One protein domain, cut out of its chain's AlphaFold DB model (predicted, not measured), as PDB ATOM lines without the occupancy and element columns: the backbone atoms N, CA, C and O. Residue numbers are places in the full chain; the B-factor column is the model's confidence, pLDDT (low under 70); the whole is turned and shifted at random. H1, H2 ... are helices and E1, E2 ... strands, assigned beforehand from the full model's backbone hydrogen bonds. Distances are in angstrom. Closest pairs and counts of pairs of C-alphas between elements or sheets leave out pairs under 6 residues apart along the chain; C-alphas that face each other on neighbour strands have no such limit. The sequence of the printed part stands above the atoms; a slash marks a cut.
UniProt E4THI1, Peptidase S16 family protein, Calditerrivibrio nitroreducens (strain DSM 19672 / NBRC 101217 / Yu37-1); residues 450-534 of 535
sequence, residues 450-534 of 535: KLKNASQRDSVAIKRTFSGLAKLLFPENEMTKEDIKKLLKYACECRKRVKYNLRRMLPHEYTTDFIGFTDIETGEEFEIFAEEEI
ATOM      1  N   LYS A 450      39.885   1.498 -20.472       97.38
ATOM      2  CA  LYS A 450      40.936   0.711 -19.819       97.38
ATOM      3  C   LYS A 450      42.070   0.427 -20.798       97.38
ATOM      4  O   LYS A 450      41.814  -0.039 -21.903       97.38
ATOM      5  N   LEU A 451      43.318   0.671 -20.395       96.25
ATOM      6  CA  LEU A 451      44.485   0.355 -21.227       96.25
ATOM      7  C   LEU A 451      44.613  -1.155 -21.460       96.25
ATOM      8  O   LEU A 451      44.397  -1.959 -20.551       96.25
ATOM      9  N   LYS A 452      45.025  -1.522 -22.674       92.94
ATOM     10  CA  LYS A 452      45.274  -2.898 -23.103       92.94
ATOM     11  C   LYS A 452      46.721  -3.029 -23.574       92.94
ATOM     12  O   LYS A 452      47.230  -2.157 -24.278       92.94
ATOM     13  N   ASN A 453      47.371  -4.124 -23.175       90.38
ATOM     14  CA  ASN A 453      48.751  -4.474 -23.545       90.38
ATOM     15  C   ASN A 453      49.815  -3.409 -23.223       90.38
ATOM     16  O   ASN A 453      50.878  -3.370 -23.838       90.38
ATOM     17  N   ALA A 454      49.542  -2.566 -22.229       91.06
ATOM     18  CA  ALA A 454      50.497  -1.615 -21.687       91.06
ATOM     19  C   ALA A 454      51.172  -2.224 -20.449       91.06
ATOM     20  O   ALA A 454      50.492  -2.619 -19.501       91.06
ATOM     21  N   SER A 455      52.508  -2.276 -20.425       91.25
ATOM     22  CA  SER A 455      53.247  -2.545 -19.185       91.25
ATOM     23  C   SER A 455      53.018  -1.427 -18.155       91.25
ATOM     24  O   SER A 455      52.400  -0.399 -18.447       91.25
ATOM     25  N   GLN A 456      53.559  -1.578 -16.944       91.75
ATOM     26  CA  GLN A 456      53.504  -0.514 -15.938       91.75
ATOM     27  C   GLN A 456      54.149   0.786 -16.448       91.75
ATOM     28  O   GLN A 456      53.546   1.851 -16.328       91.75
ATOM     29  N   ARG A 457      55.325   0.704 -17.088       92.06
ATOM     30  CA  ARG A 457      56.004   1.876 -17.668       92.06
ATOM     31  C   ARG A 457      55.219   2.488 -18.823       92.06
ATOM     32  O   ARG A 457      55.144   3.708 -18.931       92.06
ATOM     33  N   ASP A 458      54.598   1.655 -19.661       94.88
ATOM     34  CA  ASP A 458      53.734   2.147 -20.741       94.88
ATOM     35  C   ASP A 458      52.517   2.875 -20.176       94.88
ATOM     36  O   ASP A 458      52.195   3.971 -20.621       94.88
ATOM     37  N   SER A 459      51.893   2.311 -19.142       95.88
ATOM     38  CA  SER A 459      50.748   2.919 -18.468       95.88
ATOM     39  C   SER A 459      51.115   4.272 -17.861       95.88
ATOM     40  O   SER A 459      50.383   5.235 -18.057       95.88
ATOM     41  N   VAL A 460      52.266   4.383 -17.186       96.69
ATOM     42  CA  VAL A 460      52.762   5.663 -16.647       96.69
ATOM     43  C   VAL A 460      52.984   6.686 -17.765       96.69
ATOM     44  O   VAL A 460      52.534   7.826 -17.650       96.69
ATOM     45  N   ALA A 461      53.618   6.285 -18.867       97.62
ATOM     46  CA  ALA A 461      53.859   7.157 -20.014       97.62
ATOM     47  C   ALA A 461      52.565   7.668 -20.665       97.62
ATOM     48  O   ALA A 461      52.440   8.864 -20.942       97.62
ATOM     49  N   ILE A 462      51.594   6.776 -20.872       98.25
ATOM     50  CA  ILE A 462      50.298   7.105 -21.471       98.25
ATOM     51  C   ILE A 462      49.507   8.019 -20.532       98.25
ATOM     52  O   ILE A 462      49.052   9.075 -20.961       98.25
ATOM     53  N   LYS A 463      49.429   7.681 -19.237       98.38
ATOM     54  CA  LYS A 463      48.781   8.500 -18.198       98.38
ATOM     55  C   LYS A 463      49.332   9.922 -18.147       98.38
ATOM     56  O   LYS A 463      48.564  10.881 -18.152       98.38
ATOM     57  N   ARG A 464      50.661  10.070 -18.127       98.44
ATOM     58  CA  ARG A 464      51.321  11.387 -18.092       98.44
ATOM     59  C   ARG A 464      51.096  12.175 -19.380       98.44
ATOM     60  O   ARG A 464      50.840  13.371 -19.318       98.44
ATOM     61  N   THR A 465      51.136  11.516 -20.539       98.62
ATOM     62  CA  THR A 465      50.881  12.181 -21.828       98.62
ATOM     63  C   THR A 465      49.430  12.646 -21.937       98.62
ATOM     64  O   THR A 465      49.180  13.795 -22.294       98.62
ATOM     65  N   PHE A 466      48.478  11.783 -21.573       98.69
ATOM     66  CA  PHE A 466      47.061  12.125 -21.498       98.69
ATOM     67  C   PHE A 466      46.835  13.311 -20.554       98.69
ATOM     68  O   PHE A 466      46.195  14.284 -20.941       98.69
ATOM     69  N   SER A 467      47.419  13.264 -19.351       98.69
ATOM     70  CA  SER A 467      47.334  14.338 -18.356       98.69
ATOM     71  C   SER A 467      47.866  15.665 -18.904       98.69
ATOM     72  O   SER A 467      47.184  16.681 -18.810       98.69
ATOM     73  N   GLY A 468      49.032  15.655 -19.555       98.62
ATOM     74  CA  GLY A 468      49.607  16.842 -20.184       98.62
ATOM     75  C   GLY A 468      48.717  17.457 -21.265       98.62
ATOM     76  O   GLY A 468      48.471  18.662 -21.249       98.62
ATOM     77  N   LEU A 469      48.188  16.637 -22.180       98.69
ATOM     78  CA  LEU A 469      47.251  17.111 -23.204       98.69
ATOM     79  C   LEU A 469      45.957  17.654 -22.585       98.69
ATOM     80  O   LEU A 469      45.482  18.711 -22.994       98.69
ATOM     81  N   ALA A 470      45.402  16.957 -21.592       98.62
ATOM     82  CA  ALA A 470      44.172  17.361 -20.924       98.62
ATOM     83  C   ALA A 470      44.344  18.697 -20.191       98.62
ATOM     84  O   ALA A 470      43.518  19.584 -20.356       98.62
ATOM     85  N   LYS A 471      45.457  18.898 -19.476       98.69
ATOM     86  CA  LYS A 471      45.778  20.175 -18.814       98.69
ATOM     87  C   LYS A 471      45.916  21.346 -19.789       98.69
ATOM     88  O   LYS A 471      45.587  22.467 -19.425       98.69
ATOM     89  N   LEU A 472      46.428  21.109 -20.998       98.38
ATOM     90  CA  LEU A 472      46.552  22.150 -22.024       98.38
ATOM     91  C   LEU A 472      45.197  22.493 -22.654       98.38
ATOM     92  O   LEU A 472      44.904  23.663 -22.885       98.38
ATOM     93  N   LEU A 473      44.390  21.476 -22.965       98.50
ATOM     94  CA  LEU A 473      43.193  21.621 -23.799       98.50
ATOM     95  C   LEU A 473      41.892  21.792 -23.016       98.50
ATOM     96  O   LEU A 473      40.974  22.442 -23.517       98.50
ATOM     97  N   PHE A 474      41.835  21.230 -21.814       98.38
ATOM     98  CA  PHE A 474      40.698  21.243 -20.893       98.38
ATOM     99  C   PHE A 474      41.185  21.552 -19.465       98.38
ATOM    100  O   PHE A 474      41.022  20.723 -18.561       98.38
ATOM    101  N   PRO A 475      41.861  22.700 -19.249       97.69
ATOM    102  CA  PRO A 475      42.401  23.087 -17.943       97.69
ATOM    103  C   PRO A 475      41.350  23.165 -16.815       97.69
ATOM    104  O   PRO A 475      41.697  23.017 -15.644       97.69
ATOM    105  N   GLU A 476      40.079  23.338 -17.171       96.88
ATOM    106  CA  GLU A 476      38.884  23.329 -16.325       96.88
ATOM    107  C   GLU A 476      38.415  21.917 -15.914       96.88
ATOM    108  O   GLU A 476      37.508  21.770 -15.099       96.88
ATOM    109  N   ASN A 477      39.042  20.860 -16.444       96.44
ATOM    110  CA  ASN A 477      38.697  19.452 -16.211       96.44
ATOM    111  C   ASN A 477      37.281  19.044 -16.680       96.44
ATOM    112  O   ASN A 477      36.706  18.076 -16.169       96.44
ATOM    113  N   GLU A 478      36.731  19.726 -17.682       95.25
ATOM    114  CA  GLU A 478      35.464  19.368 -18.326       95.25
ATOM    115  C   GLU A 478      35.743  18.734 -19.694       95.25
ATOM    116  O   GLU A 478      36.140  19.398 -20.642       95.25
ATOM    117  N   MET A 479      35.578  17.412 -19.794       97.00
ATOM    118  CA  MET A 479      35.844  16.649 -21.019       97.00
ATOM    119  C   MET A 479      34.704  15.678 -21.309       97.00
ATOM    120  O   MET A 479      34.234  14.964 -20.415       97.00
ATOM    121  N   THR A 480      34.300  15.589 -22.574       97.56
ATOM    122  CA  THR A 480      33.374  14.546 -23.022       97.56
ATOM    123  C   THR A 480      34.093  13.197 -23.166       97.56
ATOM    124  O   THR A 480      35.324  13.112 -23.175       97.56
ATOM    125  N   LYS A 481      33.327  12.105 -23.306       97.94
ATOM    126  CA  LYS A 481      33.890  10.771 -23.591       97.94
ATOM    127  C   LYS A 481      34.704  10.768 -24.896       97.94
ATOM    128  O   LYS A 481      35.739  10.107 -24.952       97.94
ATOM    129  N   GLU A 482      34.278  11.528 -25.910       97.62
ATOM    130  CA  GLU A 482      34.985  11.615 -27.197       97.62
ATOM    131  C   GLU A 482      36.279  12.432 -27.091       97.62
ATOM    132  O   GLU A 482      37.297  12.025 -27.647       97.62
ATOM    133  N   ASP A 483      36.286  13.515 -26.305       97.75
ATOM    134  CA  ASP A 483      37.517  14.261 -26.016       97.75
ATOM    135  C   ASP A 483      38.551  13.346 -25.358       97.75
ATOM    136  O   ASP A 483      39.681  13.223 -25.832       97.75
ATOM    137  N   ILE A 484      38.137  12.618 -24.316       98.44
ATOM    138  CA  ILE A 484      38.995  11.662 -23.609       98.44
ATOM    139  C   ILE A 484      39.516  10.588 -24.564       98.44
ATOM    140  O   ILE A 484      40.715  10.306 -24.567       98.44
ATOM    141  N   LYS A 485      38.640  10.009 -25.397       98.19
ATOM    142  CA  LYS A 485      39.017   9.015 -26.409       98.19
ATOM    143  C   LYS A 485      40.089   9.569 -27.341       98.19
ATOM    144  O   LYS A 485      41.092   8.901 -27.584       98.19
ATOM    145  N   LYS A 486      39.903  10.793 -27.841       97.00
ATOM    146  CA  LYS A 486      40.847  11.466 -28.736       97.00
ATOM    147  C   LYS A 486      42.205  11.681 -28.068       97.00
ATOM    148  O   LYS A 486      43.220  11.293 -28.644       97.00
ATOM    149  N   LEU A 487      42.239  12.233 -26.853       98.06
ATOM    150  CA  LEU A 487      43.492  12.441 -26.117       98.06
ATOM    151  C   LEU A 487      44.211  11.117 -25.831       98.06
ATOM    152  O   LEU A 487      45.432  11.035 -25.958       98.06
ATOM    153  N   LEU A 488      43.457  10.068 -25.490       97.88
ATOM    154  CA  LEU A 488      44.010   8.751 -25.194       97.88
ATOM    155  C   LEU A 488      44.599   8.075 -26.441       97.88
ATOM    156  O   LEU A 488      45.662   7.465 -26.345       97.88
ATOM    157  N   LYS A 489      43.979   8.239 -27.622       97.12
ATOM    158  CA  LYS A 489      44.553   7.779 -28.903       97.12
ATOM    159  C   LYS A 489      45.942   8.372 -29.131       97.12
ATOM    160  O   LYS A 489      46.887   7.618 -29.343       97.12
ATOM    161  N   TYR A 490      46.069   9.693 -29.020       96.75
ATOM    162  CA  TYR A 490      47.345  10.396 -29.170       96.75
ATOM    163  C   TYR A 490      48.375   9.937 -28.119       96.75
ATOM    164  O   TYR A 490      49.491   9.547 -28.466       96.75
ATOM    165  N   ALA A 491      47.980   9.865 -26.844       97.62
ATOM    166  CA  ALA A 491      48.854   9.404 -25.764       97.62
ATOM    167  C   ALA A 491      49.388   7.971 -25.973       97.62
ATOM    168  O   ALA A 491      50.558   7.692 -25.701       97.62
ATOM    169  N   CYS A 492      48.559   7.060 -26.487       96.62
ATOM    170  CA  CYS A 492      48.993   5.718 -26.869       96.62
ATOM    171  C   CYS A 492      49.950   5.746 -28.070       96.62
ATOM    172  O   CYS A 492      50.985   5.082 -28.037       96.62
ATOM    173  N   GLU A 493      49.640   6.527 -29.108       94.81
ATOM    174  CA  GLU A 493      50.397   6.593 -30.365       94.81
ATOM    175  C   GLU A 493      51.857   7.028 -30.156       94.81
ATOM    176  O   GLU A 493      52.784   6.476 -30.757       94.81
ATOM    177  N   CYS A 494      52.105   8.009 -29.285       94.06
ATOM    178  CA  CYS A 494      53.465   8.483 -29.040       94.06
ATOM    179  C   CYS A 494      54.296   7.500 -28.203       94.06
ATOM    180  O   CYS A 494      55.500   7.354 -28.433       94.06
ATOM    181  N   ARG A 495      53.669   6.787 -27.254       95.38
ATOM    182  CA  ARG A 495      54.338   5.740 -26.470       95.38
ATOM    183  C   ARG A 495      54.594   4.495 -27.318       95.38
ATOM    184  O   ARG A 495      55.654   3.877 -27.200       95.38
ATOM    185  N   LYS A 496      53.675   4.171 -28.231       92.81
ATOM    186  CA  LYS A 496      53.820   3.099 -29.220       92.81
ATOM    187  C   LYS A 496      55.121   3.226 -30.007       92.81
ATOM    188  O   LYS A 496      55.865   2.256 -30.091       92.81
ATOM    189  N   ARG A 497      55.452   4.429 -30.490       92.81
ATOM    190  CA  ARG A 497      56.707   4.696 -31.219       92.81
ATOM    191  C   ARG A 497      57.958   4.351 -30.411       92.81
ATOM    192  O   ARG A 497      58.913   3.811 -30.969       92.81
ATOM    193  N   VAL A 498      57.959   4.600 -29.099       94.44
ATOM    194  CA  VAL A 498      59.070   4.194 -28.221       94.44
ATOM    195  C   VAL A 498      59.198   2.668 -28.209       94.44
ATOM    196  O   VAL A 498      60.283   2.138 -28.448       94.44
ATOM    197  N   LYS A 499      58.085   1.949 -28.004       91.94
ATOM    198  CA  LYS A 499      58.076   0.476 -27.954       91.94
ATOM    199  C   LYS A 499      58.407  -0.175 -29.292       91.94
ATOM    200  O   LYS A 499      59.159  -1.146 -29.306       91.94
ATOM    201  N   TYR A 500      57.939   0.397 -30.396       90.38
ATOM    202  CA  TYR A 500      58.295  -0.037 -31.744       90.38
ATOM    203  C   TYR A 500      59.817  -0.057 -31.941       90.38
ATOM    204  O   TYR A 500      60.386  -1.056 -32.380       90.38
ATOM    205  N   ASN A 501      60.508   1.014 -31.542       91.38
ATOM    206  CA  ASN A 501      61.961   1.090 -31.692       91.38
ATOM    207  C   ASN A 501      62.716   0.212 -30.690       91.38
ATOM    208  O   ASN A 501      63.698  -0.417 -31.075       91.38
ATOM    209  N   LEU A 502      62.239   0.095 -29.446       92.31
ATOM    210  CA  LEU A 502      62.808  -0.837 -28.465       92.31
ATOM    211  C   LEU A 502      62.738  -2.290 -28.944       92.31
ATOM    212  O   LEU A 502      63.708  -3.027 -28.794       92.31
ATOM    213  N   ARG A 503      61.639  -2.692 -29.592       89.75
ATOM    214  CA  ARG A 503      61.522  -4.017 -30.215       89.75
ATOM    215  C   ARG A 503      62.522  -4.214 -31.343       89.75
ATOM    216  O   ARG A 503      63.127  -5.274 -31.427       89.75
ATOM    217  N   ARG A 504      62.721  -3.209 -32.198       89.19
ATOM    218  CA  ARG A 504      63.732  -3.282 -33.267       89.19
ATOM    219  C   ARG A 504      65.152  -3.393 -32.707       89.19
ATOM    220  O   ARG A 504      65.983  -4.052 -33.317       89.19
ATOM    221  N   MET A 505      65.416  -2.791 -31.547       91.06
ATOM    222  CA  MET A 505      66.697  -2.913 -30.844       91.06
ATOM    223  C   MET A 505      66.869  -4.274 -30.151       91.06
ATOM    224  O   MET A 505      67.946  -4.857 -30.230       91.06
ATOM    225  N   LEU A 506      65.831  -4.778 -29.472       90.38
ATOM    226  CA  LEU A 506      65.863  -6.009 -28.669       90.38
ATOM    227  C   LEU A 506      64.621  -6.893 -28.933       90.38
ATOM    228  O   LEU A 506      63.728  -6.988 -28.085       90.38
ATOM    229  N   PRO A 507      64.551  -7.594 -30.083       86.12
ATOM    230  CA  PRO A 507      63.350  -8.336 -30.491       86.12
ATOM    231  C   PRO A 507      62.949  -9.480 -29.552       86.12
ATOM    232  O   PRO A 507      61.783  -9.861 -29.502       86.12
ATOM    233  N   HIS A 508      63.910 -10.049 -28.819       85.94
ATOM    234  CA  HIS A 508      63.671 -11.156 -27.888       85.94
ATOM    235  C   HIS A 508      63.045 -10.708 -26.559       85.94
ATOM    236  O   HIS A 508      62.452 -11.529 -25.866       85.94
ATOM    237  N   GLU A 509      63.179  -9.427 -26.201       82.75
ATOM    238  CA  GLU A 509      62.691  -8.868 -24.932       82.75
ATOM    239  C   GLU A 509      61.301  -8.228 -25.084       82.75
ATOM    240  O   GLU A 509      60.493  -8.258 -24.157       82.75
ATOM    241  N   TYR A 510      60.988  -7.699 -26.272       82.38
ATOM    242  CA  TYR A 510      59.744  -6.975 -26.543       82.38
ATOM    243  C   TYR A 510      58.897  -7.700 -27.599       82.38
ATOM    244  O   TYR A 510      59.179  -7.635 -28.795       82.38
ATOM    245  N   THR A 511      57.848  -8.397 -27.151       65.75
ATOM    246  CA  THR A 511      57.102  -9.367 -27.975       65.75
ATOM    247  C   THR A 511      55.719  -8.907 -28.445       65.75
ATOM    248  O   THR A 511      55.206  -9.487 -29.402       65.75
ATOM    249  N   THR A 512      55.102  -7.894 -27.820       62.84
ATOM    250  CA  THR A 512      53.738  -7.441 -28.147       62.84
ATOM    251  C   THR A 512      53.699  -6.195 -29.031       62.84
ATOM    252  O   THR A 512      54.327  -5.176 -28.745       62.84
ATOM    253  N   ASP A 513      52.874  -6.277 -30.080       61.41
ATOM    254  CA  ASP A 513      52.823  -5.303 -31.175       61.41
ATOM    255  C   ASP A 513      51.712  -4.280 -31.074       61.41
ATOM    256  O   ASP A 513      51.617  -3.433 -31.950       61.41
ATOM    257  N   PHE A 514      50.881  -4.297 -30.036       72.38
ATOM    258  CA  PHE A 514      49.824  -3.303 -29.922       72.38
ATOM    259  C   PHE A 514      49.700  -2.760 -28.511       72.38
ATOM    260  O   PHE A 514      49.641  -3.517 -27.549       72.38
ATOM    261  N   ILE A 515      49.674  -1.432 -28.418       88.38
ATOM    262  CA  ILE A 515      49.200  -0.691 -27.257       88.38
ATOM    263  C   ILE A 515      47.850  -0.138 -27.681       88.38
ATOM    264  O   ILE A 515      47.722   0.426 -28.769       88.38
ATOM    265  N   GLY A 516      46.848  -0.312 -26.836       93.56
ATOM    266  CA  GLY A 516      45.504   0.144 -27.132       93.56
ATOM    267  C   GLY A 516      44.715   0.384 -25.864       93.56
ATOM    268  O   GLY A 516      45.258   0.416 -24.757       93.56
ATOM    269  N   PHE A 517      43.414   0.539 -26.029       96.62
ATOM    270  CA  PHE A 517      42.491   0.648 -24.913       96.62
ATOM    271  C   PHE A 517      41.114   0.126 -25.302       96.62
ATOM    272  O   PHE A 517      40.787   0.028 -26.481       96.62
ATOM    273  N   THR A 518      40.315  -0.213 -24.302       97.50
ATOM    274  CA  THR A 518      38.970  -0.763 -24.465       97.50
ATOM    275  C   THR A 518      37.966   0.173 -23.813       97.50
ATOM    276  O   THR A 518      38.221   0.673 -22.714       97.50
ATOM    277  N   ASP A 519      36.839   0.418 -24.474       98.06
ATOM    278  CA  ASP A 519      35.680   1.085 -23.879       98.06
ATOM    279  C   ASP A 519      35.055   0.186 -22.808       98.06
ATOM    280  O   ASP A 519      34.733  -0.973 -23.067       98.06
ATOM    281  N   ILE A 520      34.898   0.707 -21.593       97.56
ATOM    282  CA  ILE A 520      34.398  -0.075 -20.455       97.56
ATOM    283  C   ILE A 520      32.917  -0.436 -20.634       97.56
ATOM    284  O   ILE A 520      32.496  -1.504 -20.193       97.56
ATOM    285  N   GLU A 521      32.129   0.433 -21.270       96.31
ATOM    286  CA  GLU A 521      30.686   0.235 -21.432       96.31
ATOM    287  C   GLU A 521      30.375  -0.673 -22.623       96.31
ATOM    288  O   GLU A 521      29.549  -1.575 -22.508       96.31
ATOM    289  N   THR A 522      31.019  -0.436 -23.769       96.69
ATOM    290  CA  THR A 522      30.700  -1.158 -25.014       96.69
ATOM    291  C   THR A 522      31.563  -2.398 -25.233       96.69
ATOM    292  O   THR A 522      31.192  -3.262 -26.025       96.69
ATOM    293  N   GLY A 523      32.718  -2.492 -24.565       95.69
ATOM    294  CA  GLY A 523      33.727  -3.517 -24.835       95.69
ATOM    295  C   GLY A 523      34.474  -3.320 -26.159       95.69
ATOM    296  O   GLY A 523      35.264  -4.184 -26.532       95.69
ATOM    297  N   GLU A 524      34.240  -2.213 -26.874       96.44
ATOM    298  CA  GLU A 524      34.927  -1.898 -28.130       96.44
ATOM    299  C   GLU A 524      36.425  -1.701 -27.881       96.44
ATOM    300  O   GLU A 524      36.834  -0.952 -26.990       96.44
ATOM    301  N   GLU A 525      37.253  -2.374 -28.676       94.44
ATOM    302  CA  GLU A 525      38.704  -2.298 -28.573       94.44
ATOM    303  C   GLU A 525      39.285  -1.345 -29.616       94.44
ATOM    304  O   GLU A 525      38.975  -1.419 -30.804       94.44
ATOM    305  N   PHE A 526      40.180  -0.472 -29.166       93.94
ATOM    306  CA  PHE A 526      40.902   0.476 -30.002       93.94
ATOM    307  C   PHE A 526      42.376   0.098 -30.043       93.94
ATOM    308  O   PHE A 526      43.133   0.369 -29.105       93.94
ATOM    309  N   GLU A 527      42.791  -0.512 -31.147       88.94
ATOM    310  CA  GLU A 527      44.200  -0.731 -31.459       88.94
ATOM    311  C   GLU A 527      44.807   0.540 -32.065       88.94
ATOM    312  O   GLU A 527      44.226   1.154 -32.962       88.94
ATOM    313  N   ILE A 528      45.967   0.956 -31.550       90.88
ATOM    314  CA  ILE A 528      46.650   2.178 -31.980       90.88
ATOM    315  C   ILE A 528      47.938   1.811 -32.706       90.88
ATOM    316  O   ILE A 528      48.811   1.137 -32.155       90.88
ATOM    317  N   PHE A 529      48.057   2.315 -33.930       84.00
ATOM    318  CA  PHE A 529      49.213   2.130 -34.794       84.00
ATOM    319  C   PHE A 529      49.953   3.452 -34.959       84.00
ATOM    320  O   PHE A 529      49.335   4.512 -35.078       84.00
ATOM    321  N   ALA A 530      51.278   3.378 -34.975       81.62
ATOM    322  CA  ALA A 530      52.100   4.500 -35.404       81.62
ATOM    323  C   ALA A 530      52.200   4.493 -36.942       81.62
ATOM    324  O   ALA A 530      52.120   3.434 -37.565       81.62
ATOM    325  N   GLU A 531      52.354   5.653 -37.580       77.19
ATOM    326  CA  GLU A 531      52.356   5.749 -39.049       77.19
ATOM    327  C   GLU A 531      53.486   4.918 -39.691       77.19
ATOM    328  O   GLU A 531      53.342   4.373 -40.782       77.19
ATOM    329  N   GLU A 532      54.588   4.760 -38.963       75.38
ATOM    330  CA  GLU A 532      55.774   3.987 -39.321       75.38
ATOM    331  C   GLU A 532      55.558   2.464 -39.263       75.38
ATOM    332  O   GLU A 532      56.404   1.711 -39.735       75.38
ATOM    333  N   GLU A 533      54.458   2.006 -38.657       71.75
ATOM    334  CA  GLU A 533      54.062   0.591 -38.613       71.75
ATOM    335  C   GLU A 533      53.145   0.206 -39.781       71.75
ATOM    336  O   GLU A 533      53.030  -0.974 -40.106       71.75
ATOM    337  N   ILE A 534      52.479   1.192 -40.388       64.06
ATOM    338  CA  ILE A 534      51.488   0.997 -41.458       64.06
ATOM    339  C   ILE A 534      52.134   1.126 -42.851       64.06
ATOM    340  O   ILE A 534      51.613   0.579 -43.825       64.06
TER     341      ILE A 534
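AT A GLANCE: This is residues 450 to 534 of the 535 residues of the protein "Peptidase S16 family protein" of Calditerrivibrio nitroreducens (strain DSM 19672 / NBRC 101217 / Yu37-1) (UniProt E4THI1). Long helix H2 packs along a small antiparallel sheet, E1 - E2 - E3, and H1 folds back slantwise on H2: two layers, both helices on one face. Residues 504 to 509 stick out; short H3 ends the printed part off the sheet. The 85 residues, with three named helices and three strands in order E1 H1 H2 E2 E3 H3, are mixed in class and compact, radius of gyration 13.4 A, spanning 43 by 28 by 25 A.

IN THESE COORDINATES: E1, residues 450 to 452, begins at C-alpha 450 (40.936, 0.711, -19.819). H1 is 456 to 473, 25.7 A; H2 481 to 505, 36.3 A; E2 515 to 519, 14.0 A; E3 525 to 528; H3 531 to 534, ending at (51.488, 0.997, -41.458).

HOW THE PARTS SIT: N 450 and O 518 of E1 and E2 are 2.9 A apart; in hairpin E2 and E3, N 526 and O 517, 2.8 A. H2's height over the sheet is 5.8 A. H1 and H2 touch, closest C-alphas Ile 462 and Ala 491, 5.1 A, opposite ways at a steep 43 degrees. H1 has every O i to N i+4 pair within hydrogen-bond range, H2 19 of 21; H3 is too short.

THE WHOLE: The printed part has no cut and no long link. Residues 511 to 513 and 534 are under pLDDT 70.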